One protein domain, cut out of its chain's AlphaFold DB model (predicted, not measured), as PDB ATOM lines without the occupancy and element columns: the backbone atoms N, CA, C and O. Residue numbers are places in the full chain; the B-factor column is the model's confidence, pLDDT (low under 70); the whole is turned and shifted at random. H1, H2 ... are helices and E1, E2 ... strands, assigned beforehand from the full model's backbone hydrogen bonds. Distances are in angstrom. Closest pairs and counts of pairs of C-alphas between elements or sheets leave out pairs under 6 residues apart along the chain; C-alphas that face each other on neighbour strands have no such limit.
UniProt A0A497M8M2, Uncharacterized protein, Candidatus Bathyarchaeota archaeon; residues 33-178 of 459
ATOM      1  N   TYR A  33       5.465  38.832  60.009       78.12
ATOM      2  CA  TYR A  33       6.879  38.933  59.668       78.12
ATOM      3  C   TYR A  33       7.380  37.530  59.371       78.12
ATOM      4  O   TYR A  33       7.455  36.687  60.269       78.12
ATOM      5  N   TRP A  34       7.717  37.278  58.114       81.62
ATOM      6  CA  TRP A  34       8.212  35.980  57.698       81.62
ATOM      7  C   TRP A  34       9.732  36.010  57.579       81.62
ATOM      8  O   TRP A  34      10.304  36.774  56.799       81.62
ATOM      9  N   SER A  35      10.394  35.199  58.405       82.94
ATOM     10  CA  SER A  35      11.851  35.076  58.399       82.94
ATOM     11  C   SER A  35      12.326  34.396  57.107       82.94
ATOM     12  O   SER A  35      11.689  33.434  56.676       82.94
ATOM     13  N   PRO A  36      13.483  34.799  56.542       81.31
ATOM     14  CA  PRO A  36      14.087  34.111  55.394       81.31
ATOM     15  C   PRO A  36      14.424  32.634  55.669       81.31
ATOM     16  O   PRO A  36      14.615  31.855  54.742       81.31
ATOM     17  N   ASN A  37      14.472  32.225  56.942       83.50
ATOM     18  CA  ASN A  37      14.744  30.844  57.336       83.50
ATOM     19  C   ASN A  37      13.505  29.932  57.286       83.50
ATOM     20  O   ASN A  37      13.636  28.726  57.488       83.50
ATOM     21  N   VAL A  38      12.307  30.481  57.062       82.56
ATOM     22  CA  VAL A  38      11.053  29.719  57.050       82.56
ATOM     23  C   VAL A  38      10.598  29.503  55.609       82.56
ATOM     24  O   VAL A  38      10.458  30.457  54.845       82.56
ATOM     25  N   ARG A  39      10.339  28.242  55.247       87.00
ATOM     26  CA  ARG A  39       9.967  27.817  53.889       87.00
ATOM     27  C   ARG A  39       8.485  27.457  53.808       87.00
ATOM     28  O   ARG A  39       7.934  26.907  54.762       87.00
ATOM     29  N   PHE A  40       7.856  27.734  52.671       84.25
ATOM     30  CA  PHE A  40       6.503  27.274  52.354       84.25
ATOM     31  C   PHE A  40       6.570  26.065  51.421       84.25
ATOM     32  O   PHE A  40       7.056  26.199  50.305       84.25
ATOM     33  N   SER A  41       6.069  24.908  51.857       85.12
ATOM     34  CA  SER A  41       5.998  23.700  51.023       85.12
ATOM     35  C   SER A  41       4.613  23.551  50.390       85.12
ATOM     36  O   SER A  41       3.600  23.519  51.094       85.12
ATOM     37  N   LEU A  42       4.569  23.433  49.065       83.25
ATOM     38  CA  LEU A  42       3.387  23.082  48.280       83.25
ATOM     39  C   LEU A  42       3.418  21.577  47.983       83.25
ATOM     40  O   LEU A  42       3.872  21.137  46.928       83.25
ATOM     41  N   ASN A  43       2.926  20.782  48.937       77.88
ATOM     42  CA  ASN A  43       3.107  19.323  48.971       77.88
ATOM     43  C   ASN A  43       2.620  18.562  47.727       77.88
ATOM     44  O   ASN A  43       3.067  17.444  47.499       77.88
ATOM     45  N   ALA A  44       1.698  19.112  46.932       77.50
ATOM     46  CA  ALA A  44       1.249  18.425  45.718       77.50
ATOM     47  C   ALA A  44       2.285  18.381  44.597       77.50
ATOM     48  O   ALA A  44       2.108  17.585  43.677       77.50
ATOM     49  N   TYR A  45       3.313  19.224  44.662       75.06
ATOM     50  CA  TYR A  45       4.322  19.326  43.619       75.06
ATOM     51  C   TYR A  45       5.749  19.446  44.156       75.06
ATOM     52  O   TYR A  45       6.589  20.000  43.465       75.06
ATOM     53  N   ASP A  46       6.002  19.067  45.412       82.75
ATOM     54  CA  ASP A  46       7.335  19.184  46.032       82.75
ATOM     55  C   ASP A  46       7.998  20.574  45.847       82.75
ATOM     56  O   ASP A  46       9.213  20.723  45.733       82.75
ATOM     57  N   THR A  47       7.172  21.623  45.765       84.00
ATOM     58  CA  THR A  47       7.621  22.990  45.484       84.00
ATOM     59  C   THR A  47       7.846  23.720  46.801       84.00
ATOM     60  O   THR A  47       6.904  23.924  47.569       84.00
ATOM     61  N   GLU A  48       9.074  24.175  47.044       90.00
ATOM     62  CA  GLU A  48       9.395  25.060  48.166       90.00
ATOM     63  C   GLU A  48       9.421  26.528  47.729       90.00
ATOM     64  O   GLU A  48      10.048  26.880  46.734       90.00
ATOM     65  N   ILE A  49       8.793  27.416  48.497       89.06
ATOM     66  CA  ILE A  49       8.900  28.868  48.326       89.06
ATOM     67  C   ILE A  49       9.697  29.441  49.498       89.06
ATOM     68  O   ILE A  49       9.340  29.263  50.667       89.06
ATOM     69  N   VAL A  50      10.779  30.142  49.168       91.62
ATOM     70  CA  VAL A  50      11.737  30.746  50.099       91.62
ATOM     71  C   VAL A  50      11.850  32.242  49.810       91.62
ATOM     72  O   VAL A  50      11.699  32.680  48.671       91.62
ATOM     73  N   PHE A  51      12.139  33.046  50.832       91.75
ATOM     74  CA  PHE A  51      12.414  34.476  50.679       91.75
ATOM     75  C   PHE A  51      13.896  34.741  50.926       91.75
ATOM     76  O   PHE A  51      14.458  34.262  51.909       91.75
ATOM     77  N   SER A  52      14.536  35.546  50.080       88.75
ATOM     78  CA  SER A  52      15.944  35.925  50.268       88.75
ATOM     79  C   SER A  52      16.160  36.925  51.413       88.75
ATOM     80  O   SER A  52      17.294  37.287  51.714       88.75
ATOM     81  N   GLY A  53      15.079  37.426  52.012       87.44
ATOM     82  CA  GLY A  53      15.071  38.407  53.091       87.44
ATOM     83  C   GLY A  53      13.764  38.339  53.877       87.44
ATOM     84  O   GLY A  53      12.961  37.428  53.684       87.44
ATOM     85  N   TYR A  54      13.545  39.302  54.770       85.81
ATOM     86  CA  TYR A  54      12.294  39.387  55.522       85.81
ATOM     87  C   TYR A  54      11.135  39.780  54.606       85.81
ATOM     88  O   TYR A  54      11.180  40.838  53.975       85.81
ATOM     89  N   ALA A  55      10.105  38.937  54.567       87.44
ATOM     90  CA  ALA A  55       8.859  39.226  53.875       87.44
ATOM     91  C   ALA A  55       7.795  39.709  54.866       87.44
ATOM     92  O   ALA A  55       7.671  39.190  55.977       87.44
ATOM     93  N   TYR A  56       7.020  40.693  54.432       87.81
ATOM     94  CA  TYR A  56       5.906  41.287  55.158       87.81
ATOM     95  C   TYR A  56       4.636  40.953  54.389       87.81
ATOM     96  O   TYR A  56       4.631  41.099  53.174       87.81
ATOM     97  N   MET A  57       3.582  40.481  55.049       89.75
ATOM     98  CA  MET A  57       2.297  40.188  54.402       89.75
ATOM     99  C   MET A  57       1.160  40.217  55.423       89.75
ATOM    100  O   MET A  57       1.383  39.919  56.595       89.75
ATOM    101  N   ASP A  58      -0.064  40.532  54.999       84.75
ATOM    102  CA  ASP A  58      -1.227  40.560  55.898       84.75
ATOM    103  C   ASP A  58      -1.685  39.153  56.281       84.75
ATOM    104  O   ASP A  58      -2.083  38.892  57.411       84.75
ATOM    105  N   ASN A  59      -1.690  38.249  55.309       85.62
ATOM    106  CA  ASN A  59      -1.992  36.837  55.481       85.62
ATOM    107  C   ASN A  59      -1.579  36.087  54.213       85.62
ATOM    108  O   ASN A  59      -1.225  36.687  53.195       85.62
ATOM    109  N   PHE A  60      -1.671  34.767  54.267       89.19
ATOM    110  CA  PHE A  60      -1.564  33.931  53.091       89.19
ATOM    111  C   PHE A  60      -2.651  32.861  53.122       89.19
ATOM    112  O   PHE A  60      -3.078  32.413  54.188       89.19
ATOM    113  N   THR A  61      -3.117  32.464  51.947       88.12
ATOM    114  CA  THR A  61      -4.073  31.371  51.774       88.12
ATOM    115  C   THR A  61      -3.493  30.351  50.807       88.12
ATOM    116  O   THR A  61      -2.640  30.666  49.982       88.12
ATOM    117  N   TRP A  62      -3.929  29.100  50.910       86.94
ATOM    118  CA  TRP A  62      -3.587  28.064  49.941       86.94
ATOM    119  C   TRP A  62      -4.826  27.236  49.618       86.94
ATOM    120  O   TRP A  62      -5.757  27.128  50.419       86.94
ATOM    121  N   ASN A  63      -4.854  26.635  48.434       80.25
ATOM    122  CA  ASN A  63      -5.980  25.809  48.002       80.25
ATOM    123  C   ASN A  63      -5.928  24.407  48.629       80.25
ATOM    124  O   ASN A  63      -5.374  23.469  48.071       80.25
ATOM    125  N   TYR A  64      -6.533  24.223  49.798       65.38
ATOM    126  CA  TYR A  64      -6.733  22.888  50.372       65.38
ATOM    127  C   TYR A  64      -7.822  22.103  49.599       65.38
ATOM    128  O   TYR A  64      -8.824  22.707  49.212       65.38
ATOM    129  N   PRO A  65      -7.692  20.776  49.383       67.19
ATOM    130  CA  PRO A  65      -6.617  19.876  49.823       67.19
ATOM    131  C   PRO A  65      -5.442  19.757  48.849       67.19
ATOM    132  O   PRO A  65      -4.467  19.083  49.158       67.19
ATOM    133  N   THR A  66      -5.531  20.363  47.666       72.69
ATOM    134  CA  THR A  66      -4.566  20.116  46.595       72.69
ATOM    135  C   THR A  66      -3.259  20.884  46.770       72.69
ATOM    136  O   THR A  66      -2.290  20.502  46.145       72.69
ATOM    137  N   THR A  67      -3.180  21.928  47.601       77.81
ATOM    138  CA  THR A  67      -1.965  22.721  47.903       77.81
ATOM    139  C   THR A  67      -1.135  23.084  46.664       77.81
ATOM    140  O   THR A  67       0.088  23.046  46.690       77.81
ATOM    141  N   ARG A  68      -1.803  23.386  45.547       81.06
ATOM    142  CA  ARG A  68      -1.190  23.711  44.249       81.06
ATOM    143  C   ARG A  68      -0.781  25.170  44.133       81.06
ATOM    144  O   ARG A  68       0.062  25.507  43.311       81.06
ATOM    145  N   THR A  69      -1.422  26.033  44.911       82.06
ATOM    146  CA  THR A  69      -1.310  27.484  44.798       82.06
ATOM    147  C   THR A  69      -1.264  28.083  46.191       82.06
ATOM    148  O   THR A  69      -2.073  27.714  47.048       82.06
ATOM    149  N   VAL A  70      -0.354  29.030  46.392       86.50
ATOM    150  CA  VAL A  70      -0.337  29.913  47.559       86.50
ATOM    151  C   VAL A  70      -0.589  31.346  47.118       86.50
ATOM    152  O   VAL A  70      -0.046  31.808  46.115       86.50
ATOM    153  N   THR A  71      -1.423  32.040  47.875       88.12
ATOM    154  CA  THR A  71      -1.727  33.456  47.726       88.12
ATOM    155  C   THR A  71      -1.125  34.190  48.906       88.12
ATOM    156  O   THR A  71      -1.532  33.948  50.039       88.12
ATOM    157  N   PHE A  72      -0.196  35.105  48.665       88.56
ATOM    158  CA  PHE A  72       0.293  36.038  49.674       88.56
ATOM    159  C   PHE A  72      -0.448  37.362  49.518       88.56
ATOM    160  O   PHE A  72      -0.351  37.996  48.470       88.56
ATOM    161  N   ASN A  73      -1.198  37.784  50.532       86.00
ATOM    162  CA  ASN A  73      -1.976  39.019  50.483       86.00
ATOM    163  C   ASN A  73      -1.176  40.174  51.092       86.00
ATOM    164  O   ASN A  73      -0.646  40.048  52.198       86.00
ATOM    165  N   ASN A  74      -1.123  41.296  50.373       85.31
ATOM    166  CA  ASN A  74      -0.403  42.515  50.744       85.31
ATOM    167  C   ASN A  74       1.089  42.271  51.035       85.31
ATOM    168  O   ASN A  74       1.612  42.673  52.073       85.31
ATOM    169  N   ILE A  75       1.766  41.549  50.141       87.81
ATOM    170  CA  ILE A  75       3.142  41.104  50.350       87.81
ATOM    171  C   ILE A  75       4.173  42.168  49.938       87.81
ATOM    172  O   ILE A  75       4.112  42.725  48.844       87.81
ATOM    173  N   LEU A  76       5.168  42.401  50.791       87.69
ATOM    174  CA  LEU A  76       6.347  43.222  50.534       87.69
ATOM    175  C   LEU A  76       7.619  42.443  50.889       87.69
ATOM    176  O   LEU A  76       7.752  41.898  51.980       87.69
ATOM    177  N   LEU A  77       8.581  42.427  49.975       87.75
ATOM    178  CA  LEU A  77       9.941  41.938  50.172       87.75
ATOM    179  C   LEU A  77      10.893  42.944  49.516       87.75
ATOM    180  O   LEU A  77      10.976  43.015  48.288       87.75
ATOM    181  N   GLY A  78      11.610  43.712  50.336       86.50
ATOM    182  CA  GLY A  78      12.474  44.809  49.895       86.50
ATOM    183  C   GLY A  78      11.868  46.183  50.191       86.50
ATOM    184  O   GLY A  78      11.275  46.385  51.247       86.50
ATOM    185  N   THR A  79      12.054  47.135  49.276       77.69
ATOM    186  CA  THR A  79      11.588  48.525  49.405       77.69
ATOM    187  C   THR A  79      10.408  48.817  48.476       77.69
ATOM    188  O   THR A  79      10.266  48.183  47.427       77.69
ATOM    189  N   GLY A  80       9.613  49.831  48.815       80.38
ATOM    190  CA  GLY A  80       8.444  50.266  48.045       80.38
ATOM    191  C   GLY A  80       7.129  49.845  48.697       80.38
ATOM    192  O   GLY A  80       7.114  49.384  49.837       80.38
ATOM    193  N   SER A  81       6.026  50.020  47.975       80.12
ATOM    194  CA  SER A  81       4.696  49.648  48.460       80.12
ATOM    195  C   SER A  81       4.433  48.155  48.262       80.12
ATOM    196  O   SER A  81       4.962  47.526  47.344       80.12
ATOM    197  N   ALA A  82       3.624  47.570  49.141       82.00
ATOM    198  CA  ALA A  82       3.288  46.153  49.087       82.00
ATOM    199  C   ALA A  82       2.458  45.801  47.837       82.00
ATOM    200  O   ALA A  82       1.654  46.596  47.347       82.00
ATOM    201  N   LEU A  83       2.654  44.587  47.324       83.00
ATOM    202  CA  LEU A  83       1.838  44.010  46.263       83.00
ATOM    203  C   LEU A  83       0.544  43.456  46.872       83.00
ATOM    204  O   LEU A  83       0.591  42.586  47.742       83.00
ATOM    205  N   SER A  84      -0.608  43.936  46.399       81.38
ATOM    206  CA  SER A  84      -1.932  43.626  46.966       81.38
ATOM    207  C   SER A  84      -2.215  42.125  47.090       81.38
ATOM    208  O   SER A  84      -2.759  41.688  48.102       81.38
ATOM    209  N   ALA A  85      -1.805  41.332  46.102       84.31
ATOM    210  CA  ALA A  85      -1.800  39.880  46.173       84.31
ATOM    211  C   ALA A  85      -0.734  39.292  45.237       84.31
ATOM    212  O   ALA A  85      -0.573  39.739  44.102       84.31
ATOM    213  N   LEU A  86      -0.043  38.252  45.699       86.88
ATOM    214  CA  LEU A  86       0.867  37.437  44.903       86.88
ATOM    215  C   LEU A  86       0.415  35.983  44.953       86.88
ATOM    216  O   LEU A  86       0.588  35.306  45.964       86.88
ATOM    217  N   ASN A  87      -0.150  35.502  43.854       85.94
ATOM    218  CA  ASN A  87      -0.514  34.101  43.703       85.94
ATOM    219  C   ASN A  87       0.594  33.357  42.970       85.94
ATOM    220  O   ASN A  87       0.892  33.709  41.832       85.94
ATOM    221  N   ILE A  88       1.158  32.324  43.583       84.69
ATOM    222  CA  ILE A  88       2.206  31.500  42.981       84.69
ATOM    223  C   ILE A  88       1.731  30.055  42.920       84.69
ATOM    224  O   ILE A  88       1.298  29.482  43.922       84.69
ATOM    225  N   SER A  89       1.875  29.451  41.746       83.06
ATOM    226  CA  SER A  89       1.912  27.998  41.595       83.06
ATOM    227  C   SER A  89       3.046  27.604  40.662       83.06
ATOM    228  O   SER A  89       3.226  28.214  39.605       83.06
ATOM    229  N   SER A  90       3.784  26.571  41.047       80.56
ATOM    230  CA  SER A  90       4.803  25.931  40.222       80.56
ATOM    231  C   SER A  90       4.863  24.451  40.572       80.56
ATOM    232  O   SER A  90       4.571  24.085  41.717       80.56
ATOM    233  N   SER A  91       5.187  23.615  39.590       79.81
ATOM    234  CA  SER A  91       5.326  22.175  39.782       79.81
ATOM    235  C   SER A  91       6.794  21.766  39.838       79.81
ATOM    236  O   SER A  91       7.518  22.080  38.896       79.81
ATOM    237  N   ASP A  92       7.194  21.049  40.890       80.56
ATOM    238  CA  ASP A  92       8.499  20.398  41.064       80.56
ATOM    239  C   ASP A  92       9.700  21.361  41.013       80.56
ATOM    240  O   ASP A  92      10.779  21.012  40.532       80.56
ATOM    241  N   VAL A  93       9.523  22.601  41.493       82.38
ATOM    242  CA  VAL A  93      10.569  23.637  41.461       82.38
ATOM    243  C   VAL A  93      10.597  24.439  42.754       82.38
ATOM    244  O   VAL A  93       9.589  24.994  43.179       82.38
ATOM    245  N   SER A  94      11.790  24.596  43.333       85.38
ATOM    246  CA  SER A  94      12.002  25.531  44.438       85.38
ATOM    247  C   SER A  94      12.121  26.967  43.923       85.38
ATOM    248  O   SER A  94      12.918  27.257  43.029       85.38
ATOM    249  N   LEU A  95      11.345  27.878  44.505       88.50
ATOM    250  CA  LEU A  95      11.285  29.291  44.151       88.50
ATOM    251  C   LEU A  95      11.874  30.144  45.273       88.50
ATOM    252  O   LEU A  95      11.427  30.086  46.414       88.50
ATOM    253  N   THR A  96      12.835  31.001  44.941       89.81
ATOM    254  CA  THR A  96      13.359  32.022  45.853       89.81
ATOM    255  C   THR A  96      12.878  33.399  45.423       89.81
ATOM    256  O   THR A  96      13.322  33.941  44.412       89.81
ATOM    257  N   LEU A  97      11.985  33.998  46.202       90.75
ATOM    258  CA  LEU A  97      11.563  35.382  46.025       90.75
ATOM    259  C   LEU A  97      12.667  36.302  46.547       90.75
ATOM    260  O   LEU A  97      13.095  36.170  47.693       90.75
ATOM    261  N   SER A  98      13.127  37.232  45.710       88.75
ATOM    262  CA  SER A  98      14.205  38.174  46.053       88.75
ATOM    263  C   SER A  98      13.760  39.629  46.108       88.75
ATOM    264  O   SER A  98      14.371  40.456  46.783       88.75
ATOM    265  N   THR A  99      12.673  39.966  45.420       86.19
ATOM    266  CA  THR A  99      11.999  41.258  45.553       86.19
ATOM    267  C   THR A  99      10.526  41.067  45.238       86.19
ATOM    268  O   THR A  99      10.199  40.419  44.247       86.19
ATOM    269  N   VAL A 100       9.647  41.623  46.064       87.69
ATOM    270  CA  VAL A 100       8.196  41.626  45.844       87.69
ATOM    271  C   VAL A 100       7.672  42.978  46.293       87.69
ATOM    272  O   VAL A 100       7.739  43.293  47.475       87.69
ATOM    273  N   ASN A 101       7.184  43.791  45.368       84.56
ATOM    274  CA  ASN A 101       6.526  45.057  45.677       84.56
ATOM    275  C   ASN A 101       5.484  45.378  44.592       84.56
ATOM    276  O   ASN A 101       5.298  44.611  43.644       84.56
ATOM    277  N   SER A 102       4.801  46.512  44.719       80.50
ATOM    278  CA  SER A 102       3.770  46.963  43.779       80.50
ATOM    279  C   SER A 102       4.275  47.211  42.353       80.50
ATOM    280  O   SER A 102       3.466  47.352  41.441       80.50
ATOM    281  N   GLU A 103       5.590  47.287  42.135       80.62
ATOM    282  CA  GLU A 103       6.193  47.575  40.828       80.62
ATOM    283  C   GLU A 103       6.755  46.329  40.141       80.62
ATOM    284  O   GLU A 103       6.795  46.267  38.908       80.62
ATOM    285  N   LYS A 104       7.246  45.354  40.918       83.62
ATOM    286  CA  LYS A 104       7.930  44.176  40.386       83.62
ATOM    287  C   LYS A 104       7.954  42.981  41.336       83.62
ATOM    288  O   LYS A 104       8.007  43.118  42.559       83.62
ATOM    289  N   VAL A 105       8.046  41.799  40.733       85.88
ATOM    290  CA  VAL A 105       8.390  40.538  41.396       85.88
ATOM    291  C   VAL A 105       9.641  39.973  40.745       85.88
ATOM    292  O   VAL A 105       9.668  39.718  39.542       85.88
ATOM    293  N   LYS A 106      10.682  39.769  41.552       88.50
ATOM    294  CA  LYS A 106      11.910  39.086  41.153       88.50
ATOM    295  C   LYS A 106      11.993  37.751  41.872       88.50
ATOM    296  O   LYS A 106      12.052  37.713  43.105       88.50
ATOM    297  N   LEU A 107      12.058  36.675  41.105       90.06
ATOM    298  CA  LEU A 107      12.176  35.321  41.627       90.06
ATOM    299  C   LEU A 107      13.309  34.567  40.940       90.06
ATOM    300  O   LEU A 107      13.664  34.863  39.796       90.06
ATOM    301  N   ALA A 108      13.870  33.612  41.672       86.44
ATOM    302  CA  ALA A 108      14.824  32.649  41.166       86.44
ATOM    303  C   ALA A 108      14.252  31.229  41.263       86.44
ATOM    304  O   ALA A 108      13.609  30.906  42.262       86.44
ATOM    305  N   THR A 109      14.473  30.394  40.255       84.12
ATOM    306  CA  THR A 109      14.090  28.975  40.236       84.12
ATOM    307  C   THR A 109      15.328  28.110  40.481       84.12
ATOM    308  O   THR A 109      16.441  28.517  40.147       84.12
ATOM    309  N   SER A 110      15.165  26.918  41.062       72.75
ATOM    310  CA  SER A 110      16.214  25.882  41.041       72.75
ATOM    311  C   SER A 110      16.569  25.503  39.592       72.75
ATOM    312  O   SER A 110      15.763  25.767  38.705       72.75
ATOM    313  N   ASP A 111      17.737  24.891  39.346       66.62
ATOM    314  CA  ASP A 111      18.348  24.565  38.028       66.62
ATOM    315  C   ASP A 111      17.520  23.667  37.063       66.62
ATOM    316  O   ASP A 111      18.058  23.036  36.153       66.62
ATOM    317  N   VAL A 112      16.208  23.565  37.256       71.19
ATOM    318  CA  VAL A 112      15.259  22.780  36.468       71.19
ATOM    319  C   VAL A 112      14.310  23.745  35.747       71.19
ATOM    320  O   VAL A 112      13.902  24.745  36.346       71.19
ATOM    321  N   PRO A 113      13.925  23.465  34.487       64.38
ATOM    322  CA  PRO A 113      12.904  24.231  33.788       64.38
ATOM    323  C   PRO A 113      11.655  24.445  34.634       64.38
ATOM    324  O   PRO A 113      11.040  23.488  35.102       64.38
ATOM    325  N   ALA A 114      11.269  25.706  34.798       73.50
ATOM    326  CA  ALA A 114      10.166  26.067  35.665       73.50
ATOM    327  C   ALA A 114       9.038  26.710  34.871       73.50
ATOM    328  O   ALA A 114       9.235  27.628  34.071       73.50
ATOM    329  N   THR A 115       7.820  26.255  35.149       75.56
ATOM    330  CA  THR A 115       6.623  27.029  34.839       75.56
ATOM    331  C   THR A 115       6.185  27.734  36.110       75.56
ATOM    332  O   THR A 115       5.843  27.081  37.100       75.56
ATOM    333  N   VAL A 116       6.205  29.062  36.092       77.25
ATOM    334  CA  VAL A 116       5.722  29.892  37.194       77.25
ATOM    335  C   VAL A 116       4.452  30.590  36.746       77.25
ATOM    336  O   VAL A 116       4.440  31.306  35.747       77.25
ATOM    337  N   MET A 117       3.368  30.380  37.483       77.88
ATOM    338  CA  MET A 117       2.084  31.002  37.178       77.88
ATOM    339  C   MET A 117       1.732  32.044  38.236       77.88
ATOM    340  O   MET A 117       1.650  31.728  39.426       77.88
ATOM    341  N   PHE A 118       1.470  33.262  37.771       75.81
ATOM    342  CA  PHE A 118       0.934  34.375  38.539       75.81
ATOM    343  C   PHE A 118      -0.572  34.478  38.288       75.81
ATOM    344  O   PHE A 118      -1.012  34.798  37.182       75.81
ATOM    345  N   HIS A 119      -1.381  34.185  39.303       67.06
ATOM    346  CA  HIS A 119      -2.841  34.247  39.176       67.06
ATOM    347  C   HIS A 119      -3.400  35.609  39.628       67.06
ATOM    348  O   HIS A 119      -2.911  36.202  40.590       67.06
ATOM    349  N   SER A 120      -4.448  36.076  38.940       57.47
ATOM    350  CA  SER A 120      -5.226  37.298  39.224       57.47
ATOM    351  C   SER A 120      -5.676  37.416  40.701       57.47
ATOM    352  O   SER A 120      -5.912  36.383  41.335       57.47
ATOM    353  N   PRO A 121      -5.805  38.635  41.280       54.53
ATOM    354  CA  PRO A 121      -5.809  39.957  40.643       54.53
ATOM    355  C   PRO A 121      -4.434  40.624  40.680       54.53
ATOM    356  O   PRO A 121      -4.265  41.716  41.217       54.53
ATOM    357  N   THR A 122      -3.421  39.963  40.128       57.66
ATOM    358  CA  THR A 122      -2.159  40.626  39.824       57.66
ATOM    359  C   THR A 122      -2.377  41.727  38.776       57.66
ATOM    360  O   THR A 122      -3.173  41.531  37.854       57.66
ATOM    361  N   PRO A 123      -1.691  42.875  38.904       61.62
ATOM    362  CA  PRO A 123      -1.660  43.923  37.882       61.62
ATOM    363  C   PRO A 123      -1.361  43.417  36.479       61.62
ATOM    364  O   PRO A 123      -0.697  42.398  36.293       61.62
ATOM    365  N   ASP A 124      -1.762  44.227  35.503       74.12
ATOM    366  CA  ASP A 124      -1.337  44.076  34.121       74.12
ATOM    367  C   ASP A 124       0.201  44.154  34.033       74.12
ATOM    368  O   ASP A 124       0.817  45.142  34.446       74.12
ATOM    369  N   ILE A 125       0.845  43.076  33.580       82.38
ATOM    370  CA  ILE A 125       2.302  42.995  33.484       82.38
ATOM    371  C   ILE A 125       2.767  43.818  32.283       82.38
ATOM    372  O   ILE A 125       2.332  43.626  31.151       82.38
ATOM    373  N   LYS A 126       3.694  44.743  32.534       85.50
ATOM    374  CA  LYS A 126       4.289  45.598  31.505       85.50
ATOM    375  C   LYS A 126       5.304  44.831  30.663       85.50
ATOM    376  O   LYS A 126       5.307  44.923  29.437       85.50
ATOM    377  N   TYR A 127       6.210  44.134  31.343       87.75
ATOM    378  CA  TYR A 127       7.241  43.303  30.730       87.75
ATOM    379  C   TYR A 127       7.708  42.217  31.702       87.75
ATOM    380  O   TYR A 127       7.611  42.369  32.925       87.75
ATOM    381  N   VAL A 128       8.263  41.142  31.147       87.69
ATOM    382  CA  VAL A 128       8.939  40.070  31.886       87.69
ATOM    383  C   VAL A 128      10.360  39.939  31.358       87.69
ATOM    384  O   VAL A 128      10.564  39.912  30.148       87.69
ATOM    385  N   GLN A 129      11.350  39.853  32.241       87.94
ATOM    386  CA  GLN A 129      12.713  39.495  31.864       87.94
ATOM    387  C   GLN A 129      13.026  38.063  32.274       87.94
ATOM    388  O   GLN A 129      12.858  37.709  33.442       87.94
ATOM    389  N   ILE A 130      13.513  37.273  31.319       88.88
ATOM    390  CA  ILE A 130      13.927  35.877  31.492       88.88
ATOM    391  C   ILE A 130      15.344  35.773  30.928       88.88
ATOM    392  O   ILE A 130      15.573  36.089  29.765       88.88
ATOM    393  N   GLY A 131      16.334  35.445  31.759       81.88
ATOM    394  CA  GLY A 131      17.715  35.241  31.287       81.88
ATOM    395  C   GLY A 131      18.394  36.473  30.685       81.88
ATOM    396  O   GLY A 131      19.380  36.343  29.969       81.88
ATOM    397  N   GLY A 132      17.867  37.671  30.956       82.44
ATOM    398  CA  GLY A 132      18.310  38.927  30.343       82.44
ATOM    399  C   GLY A 132      17.558  39.307  29.061       82.44
ATOM    400  O   GLY A 132      17.619  40.470  28.662       82.44
ATOM    401  N   ALA A 133      16.795  38.390  28.455       87.44
ATOM    402  CA  ALA A 133      15.839  38.724  27.403       87.44
ATOM    403  C   ALA A 133      14.625  39.441  28.009       87.44
ATOM    404  O   ALA A 133      14.210  39.126  29.122       87.44
ATOM    405  N   THR A 134      14.070  40.426  27.298       90.56
ATOM    406  CA  THR A 134      12.894  41.195  27.738       90.56
ATOM    407  C   THR A 134      11.717  40.895  26.819       90.56
ATOM    408  O   THR A 134      11.804  41.136  25.622       90.56
ATOM    409  N   TYR A 135      10.625  40.414  27.403       90.25
ATOM    410  CA  TYR A 135       9.354  40.136  26.748       90.25
ATOM    411  C   TYR A 135       8.381  41.257  27.107       90.25
ATOM    412  O   TYR A 135       8.105  41.483  28.288       90.25
ATOM    413  N   THR A 136       7.882  41.980  26.110       91.25
ATOM    414  CA  THR A 136       6.821  42.984  26.276       91.25
ATOM    415  C   THR A 136       5.467  42.383  25.898       91.25
ATOM    416  O   THR A 136       5.413  41.264  25.392       91.25
ATOM    417  N   LYS A 137       4.368  43.123  26.103       88.25
ATOM    418  CA  LYS A 137       3.013  42.662  25.738       88.25
ATOM    419  C   LYS A 137       2.889  42.174  24.290       88.25
ATOM    420  O   LYS A 137       2.150  41.230  24.039       88.25
ATOM    421  N   ASP A 138       3.651  42.751  23.361       89.69
ATOM    422  CA  ASP A 138       3.664  42.329  21.951       89.69
ATOM    423  C   ASP A 138       4.261  40.923  21.752       89.69
ATOM    424  O   ASP A 138       4.031  40.284  20.729       89.69
ATOM    425  N   ASN A 139       5.036  40.437  22.724       91.44
ATOM    426  CA  ASN A 139       5.616  39.097  22.743       91.44
ATOM    427  C   ASN A 139       4.772  38.094  23.541       91.44
ATOM    428  O   ASN A 139       5.157  36.929  23.635       91.44
ATOM    429  N   PHE A 140       3.679  38.528  24.174       92.50
ATOM    430  CA  PHE A 140       2.888  37.658  25.033       92.50
ATOM    431  C   PHE A 140       1.882  36.860  24.215       92.50
ATOM    432  O   PHE A 140       1.167  37.383  23.361       92.50
ATOM    433  N   TYR A 141       1.781  35.578  24.538       93.12
ATOM    434  CA  TYR A 141       0.694  34.745  24.061       93.12
ATOM    435  C   TYR A 141      -0.607  35.165  24.749       93.12
ATOM    436  O   TYR A 141      -0.641  35.355  25.968       93.12
ATOM    437  N   THR A 142      -1.682  35.272  23.974       90.06
ATOM    438  CA  THR A 142      -3.035  35.571  24.474       90.06
ATOM    439  C   THR A 142      -3.934  34.333  24.518       90.06
ATOM    440  O   THR A 142      -4.941  34.340  25.230       90.06
ATOM    441  N   ASP A 143      -3.541  33.250  23.835       92.06
ATOM    442  CA  ASP A 143      -4.144  31.921  23.942       92.06
ATOM    443  C   ASP A 143      -3.262  30.972  24.771       92.06
ATOM    444  O   ASP A 143      -2.047  30.865  24.579       92.06
ATOM    445  N   TYR A 144      -3.886  30.287  25.732       87.94
ATOM    446  CA  TYR A 144      -3.165  29.433  26.673       87.94
ATOM    447  C   TYR A 144      -2.701  28.127  26.019       87.94
ATOM    448  O   TYR A 144      -1.621  27.634  26.339       87.94
ATOM    449  N   GLY A 145      -3.482  27.575  25.085       89.12
ATOM    450  CA  GLY A 145      -3.128  26.354  24.366       89.12
ATOM    451  C   GLY A 145      -1.936  26.567  23.431       89.12
ATOM    452  O   GLY A 145      -1.022  25.739  23.400       89.12
ATOM    453  N   GLU A 146      -1.894  27.702  22.732       91.38
ATOM    454  CA  GLU A 146      -0.744  28.113  21.915       91.38
ATOM    455  C   GLU A 146       0.520  28.268  22.765       91.38
ATOM    456  O   GLU A 146       1.573  27.721  22.434       91.38
ATOM    457  N   TRP A 147       0.418  28.933  23.916       93.19
ATOM    458  CA  TRP A 147       1.550  29.074  24.832       93.19
ATOM    459  C   TRP A 147       2.031  27.738  25.414       93.19
ATOM    460  O   TRP A 147       3.232  27.511  25.571       93.19
ATOM    461  N   GLN A 148       1.116  26.821  25.739       86.75
ATOM    462  CA  GLN A 148       1.496  25.497  26.235       86.75
ATOM    463  C   GLN A 148       2.230  24.686  25.163       86.75
ATOM    464  O   GLN A 148       3.214  24.015  25.478       86.75
ATOM    465  N   SER A 149       1.772  24.779  23.912       88.50
ATOM    466  CA  SER A 149       2.294  24.014  22.774       88.50
ATOM    467  C   SER A 149       3.482  24.662  22.057       88.50
ATOM    468  O   SER A 149       4.095  24.008  21.211       88.50
ATOM    469  N   THR A 150       3.846  25.904  22.393       89.12
ATOM    470  CA  THR A 150       5.005  26.578  21.791       89.12
ATOM    471  C   THR A 150       6.309  25.820  22.041       89.12
ATOM    472  O   THR A 150       6.561  25.311  23.140       89.12
ATOM    473  N   SER A 151       7.164  25.793  21.016       89.38
ATOM    474  CA  SER A 151       8.536  25.290  21.099       89.38
ATOM    475  C   SER A 151       9.506  26.292  21.723       89.38
ATOM    476  O   SER A 151      10.663  25.940  21.934       89.38
ATOM    477  N   ASP A 152       9.071  27.534  21.965       88.56
ATOM    478  CA  ASP A 152       9.897  28.527  22.644       88.56
ATOM    479  C   ASP A 152      10.160  28.071  24.095       88.56
ATOM    480  O   ASP A 152       9.200  27.876  24.857       88.56
ATOM    481  N   PRO A 153      11.433  27.843  24.482       84.81
ATOM    482  CA  PRO A 153      11.778  27.460  25.847       84.81
ATOM    483  C   PRO A 153      11.388  28.532  26.869       84.81
ATOM    484  O   PRO A 153      11.101  28.178  28.016       84.81
ATOM    485  N   ASP A 154      11.336  29.803  26.462       90.06
ATOM    486  CA  ASP A 154      11.026  30.933  27.326       90.06
ATOM    487  C   ASP A 154       9.877  31.747  26.738       90.06
ATOM    488  O   ASP A 154      10.034  32.500  25.782       90.06
ATOM    489  N   ALA A 155       8.697  31.611  27.331       90.75
ATOM    490  CA  ALA A 155       7.481  32.197  26.789       90.75
ATOM    491  C   ALA A 155       6.615  32.780  27.898       90.75
ATOM    492  O   ALA A 155       6.478  32.201  28.980       90.75
ATOM    493  N   VAL A 156       5.943  33.886  27.596       90.06
ATOM    494  CA  VAL A 156       5.011  34.542  28.515       90.06
ATOM    495  C   VAL A 156       3.612  34.478  27.929       90.06
ATOM    496  O   VAL A 156       3.396  34.857  26.783       90.06
ATOM    497  N   PHE A 157       2.662  34.005  28.720       89.88
ATOM    498  CA  PHE A 157       1.240  34.075  28.427       89.88
ATOM    499  C   PHE A 157       0.584  35.065  29.369       89.88
ATOM    500  O   PHE A 157       0.857  35.035  30.570       89.88
ATOM    501  N   GLN A 158      -0.314  35.891  28.847       88.00
ATOM    502  CA  GLN A 158      -1.133  36.770  29.663       88.00
ATOM    503  C   GLN A 158      -2.543  36.885  29.085       88.00
ATOM    504  O   GLN A 158      -2.737  37.173  27.906       88.00
ATOM    505  N   ASN A 159      -3.542  36.723  29.949       86.25
ATOM    506  CA  ASN A 159      -4.920  37.112  29.677       86.25
ATOM    507  C   ASN A 159      -5.478  37.937  30.853       86.25
ATOM    508  O   ASN A 159      -4.741  38.363  31.742       86.25
ATOM    509  N   SER A 160      -6.793  38.160  30.883       78.75
ATOM    510  CA  SER A 160      -7.445  38.947  31.940       78.75
ATOM    511  C   SER A 160      -7.407  38.316  33.341       78.75
ATOM    512  O   SER A 160      -7.728  38.995  34.316       78.75
ATOM    513  N   THR A 161      -7.051  37.035  33.476       76.81
ATOM    514  CA  THR A 161      -7.125  36.286  34.744       76.81
ATOM    515  C   THR A 161      -5.829  35.581  35.148       76.81
ATOM    516  O   THR A 161      -5.687  35.180  36.306       76.81
ATOM    517  N   LEU A 162      -4.872  35.429  34.238       81.00
ATOM    518  CA  LEU A 162      -3.674  34.625  34.434       81.00
ATOM    519  C   LEU A 162      -2.502  35.226  33.666       81.00
ATOM    520  O   LEU A 162      -2.621  35.543  32.484       81.00
ATOM    521  N   THR A 163      -1.350  35.298  34.328       83.62
ATOM    522  CA  THR A 163      -0.056  35.382  33.651       83.62
ATOM    523  C   THR A 163       0.740  34.119  33.940       83.62
ATOM    524  O   THR A 163       0.967  33.778  35.098       83.62
ATOM    525  N   ALA A 164       1.193  33.424  32.904       85.25
ATOM    526  CA  ALA A 164       2.064  32.265  33.039       85.25
ATOM    527  C   ALA A 164       3.412  32.550  32.377       85.25
ATOM    528  O   ALA A 164       3.473  33.041  31.254       85.25
ATOM    529  N   VAL A 165       4.497  32.244  33.083       85.62
ATOM    530  CA  VAL A 165       5.865  32.406  32.594       85.62
ATOM    531  C   VAL A 165       6.520  31.034  32.538       85.62
ATOM    532  O   VAL A 165       6.639  30.343  33.551       85.62
ATOM    533  N   LYS A 166       6.940  30.645  31.337       86.25
ATOM    534  CA  LYS A 166       7.796  29.489  31.083       86.25
ATOM    535  C   LYS A 166       9.224  30.025  31.040       86.25
ATOM    536  O   LYS A 166       9.495  30.897  30.223       86.25
ATOM    537  N   ALA A 167      10.086  29.566  31.941       82.94
ATOM    538  CA  ALA A 167      11.493  29.956  32.002       82.94
ATOM    539  C   ALA A 167      12.350  28.690  32.064       82.94
ATOM    540  O   ALA A 167      12.663  28.167  33.134       82.94
ATOM    541  N   THR A 168      12.665  28.157  30.889       79.19
ATOM    542  CA  THR A 168      13.460  26.935  30.723       79.19
ATOM    543  C   THR A 168      14.943  27.274  30.567       79.19
ATOM    544  O   THR A 168      15.790  26.468  30.942       79.19
ATOM    545  N   SER A 169      15.282  28.455  30.031       68.94
ATOM    546  CA  SER A 169      16.673  28.831  29.728       68.94
ATOM    547  C   SER A 169      17.380  29.622  30.840       68.94
ATOM    548  O   SER A 169      18.590  29.845  30.774       68.94
ATOM    549  N   SER A 170      16.654  30.040  31.883       74.31
ATOM    550  CA  SER A 170      17.180  30.919  32.930       74.31
ATOM    551  C   SER A 170      16.570  30.657  34.296       74.31
ATOM    552  O   SER A 170      15.365  30.479  34.430       74.31
ATOM    553  N   MET A 171      17.409  30.790  35.324       74.38
ATOM    554  CA  MET A 171      16.997  30.734  36.724       74.38
ATOM    555  C   MET A 171      16.373  32.026  37.241       74.38
ATOM    556  O   MET A 171      15.794  32.010  38.312       74.38
ATOM    557  N   ASN A 172      16.521  33.163  36.556       77.06
ATOM    558  CA  ASN A 172      16.015  34.454  37.033       77.06
ATOM    559  C   ASN A 172      14.831  34.930  36.194       77.06
ATOM    560  O   ASN A 172      14.956  35.047  34.971       77.06
ATOM    561  N   ILE A 173      13.736  35.275  36.874       79.88
ATOM    562  CA  ILE A 173      12.547  35.893  36.284       79.88
ATOM    563  C   ILE A 173      12.282  37.223  36.996       79.88
ATOM    564  O   ILE A 173      12.195  37.277  38.227       79.88
ATOM    565  N   LEU A 174      12.142  38.302  36.227       83.50
ATOM    566  CA  LEU A 174      11.708  39.611  36.717       83.50
ATOM    567  C   LEU A 174      10.425  40.024  35.994       83.50
ATOM    568  O   LEU A 174      10.474  40.366  34.819       83.50
ATOM    569  N   ALA A 175       9.296  40.041  36.693       80.06
ATOM    570  CA  ALA A 175       8.046  40.599  36.186       80.06
ATOM    571  C   ALA A 175       7.876  42.034  36.698       80.06
ATOM    572  O   ALA A 175       8.040  42.276  37.893       80.06
ATOM    573  N   SER A 176       7.554  42.980  35.813       81.69
ATOM    574  CA  SER A 176       7.253  44.373  36.164       81.69
ATOM    575  C   SER A 176       5.809  44.716  35.813       81.69
ATOM    576  O   SER A 176       5.292  44.277  34.787       81.69
ATOM    577  N   PHE A 177       5.160  45.511  36.655       80.44
ATOM    578  CA  PHE A 177       3.730  45.801  36.591       80.44
ATOM    579  C   PHE A 177       3.450  47.206  36.040       80.44
ATOM    580  O   PHE A 177       4.217  48.140  36.285       80.44
ATOM    581  N   GLU A 178       2.359  47.382  35.287       71.19
ATOM    582  CA  GLU A 178       1.857  48.714  34.938       71.19
ATOM    583  C   GLU A 178       1.207  49.362  36.160       71.19
ATOM    584  O   GLU A 178       0.376  48.737  36.811       71.19
TER     585      GLU A 178
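AT A GLANCE: This is residues 33 to 178 of the 459 residues of an uncharacterized protein of Candidatus Bathyarchaeota archaeon (UniProt A0A497M8M2). Two twisted sheets lie face to face in a sandwich, E1, E2, E7, E8, E14, E10 and E11 on one side and E3, E4, E5, E6, E9, E13 and E12 on the other. At one end E5 bends sharply and its last residues reach across to E7; near the other end the short helix H1 packs on E12. The printed part has 146 residues, mostly strand, with eleven strands, then H1, then three more strands along the chain. The first sheet runs E1, E2, E7, E8, E14, E10, E11 and is mixed; the second is branched, its neighbours antiparallel. The whole is compact, with a radius of gyration of the C-alphas of 14.1 A and spans of 39 by 32 by 26 A.

HOW THE PARTS SIT: E1, residues 40 to 42, and E2, residues 47 to 51, form a hairpin, with N 42 and O 47 2.8 A apart. E2 is parallel to E7, residues 95 to 100, with N 97 and O 50 at 2.8 A. E3, residues 55 to 57, runs on into E4, residues 59 to 62, at 87 degrees. Both lie on one side of E5, residues 70 to 77, which bends by 91 degrees at residue 74; N 56 and O 76 are 2.8 A apart, N 71 and O 61 2.8 A. On the other side of E5 is E6, residues 83 to 89, with N 72 and O 86 at 2.8 A; E4, E5 and E6 make a meander, each strand the antiparallel neighbour of the one before. Between the sheets, the closest C-alphas of E5 and E7 are those of Leu 77 and Val 100, 4.7 A apart. E7 and E8, residues 104 to 109, form a hairpin, with N 96 and O 108 at 2.8 A. E9, residues 114 to 119, is antiparallel to E6, with N 117 and O 89 at 3.0 A. E10, residues 125 to 130, and E11, residues 133 to 136, form a hairpin, with N 135 and O 128 at 2.8 A. H1, residues 144 to 149, is on the branched sheet at a height of 9.0 A, over E12, residues 154 to 158; the C-alphas of Trp 147 and Phe 157, their closest, are 6.2 A apart. In H1 every O i to N i+4 pair is within hydrogen-bond range. E13, residues 162 to 167, has E12 on one side, with N 157 and O 164 at 2.8 A, and E9 on the other, with N 118 and O 163 at 2.8 A. E14, residues 172 to 177, is antiparallel to E8, with N 105 and O 175 at 2.9 A, and to E10, with N 126 and O 176 at 2.8 A.

IN THESE COORDINATES: E1 begins at C-alpha 40, (6.503, 27.274, 52.354), and E14 ends at C-alpha 177, (3.730, 45.801, 36.591). E6 and E14 each measure 16.7 A, E8 16.4 A and E13 16.1 A.

THE WHOLE: The C-alphas of Tyr 33 and Ser 151, the two farthest apart, are 40.9 A apart. The printed part has no cut and no long link. Its mean pLDDT is 83.0, and residues 64 to 65, 111, 113, 119 to 123 and 169 are under 70.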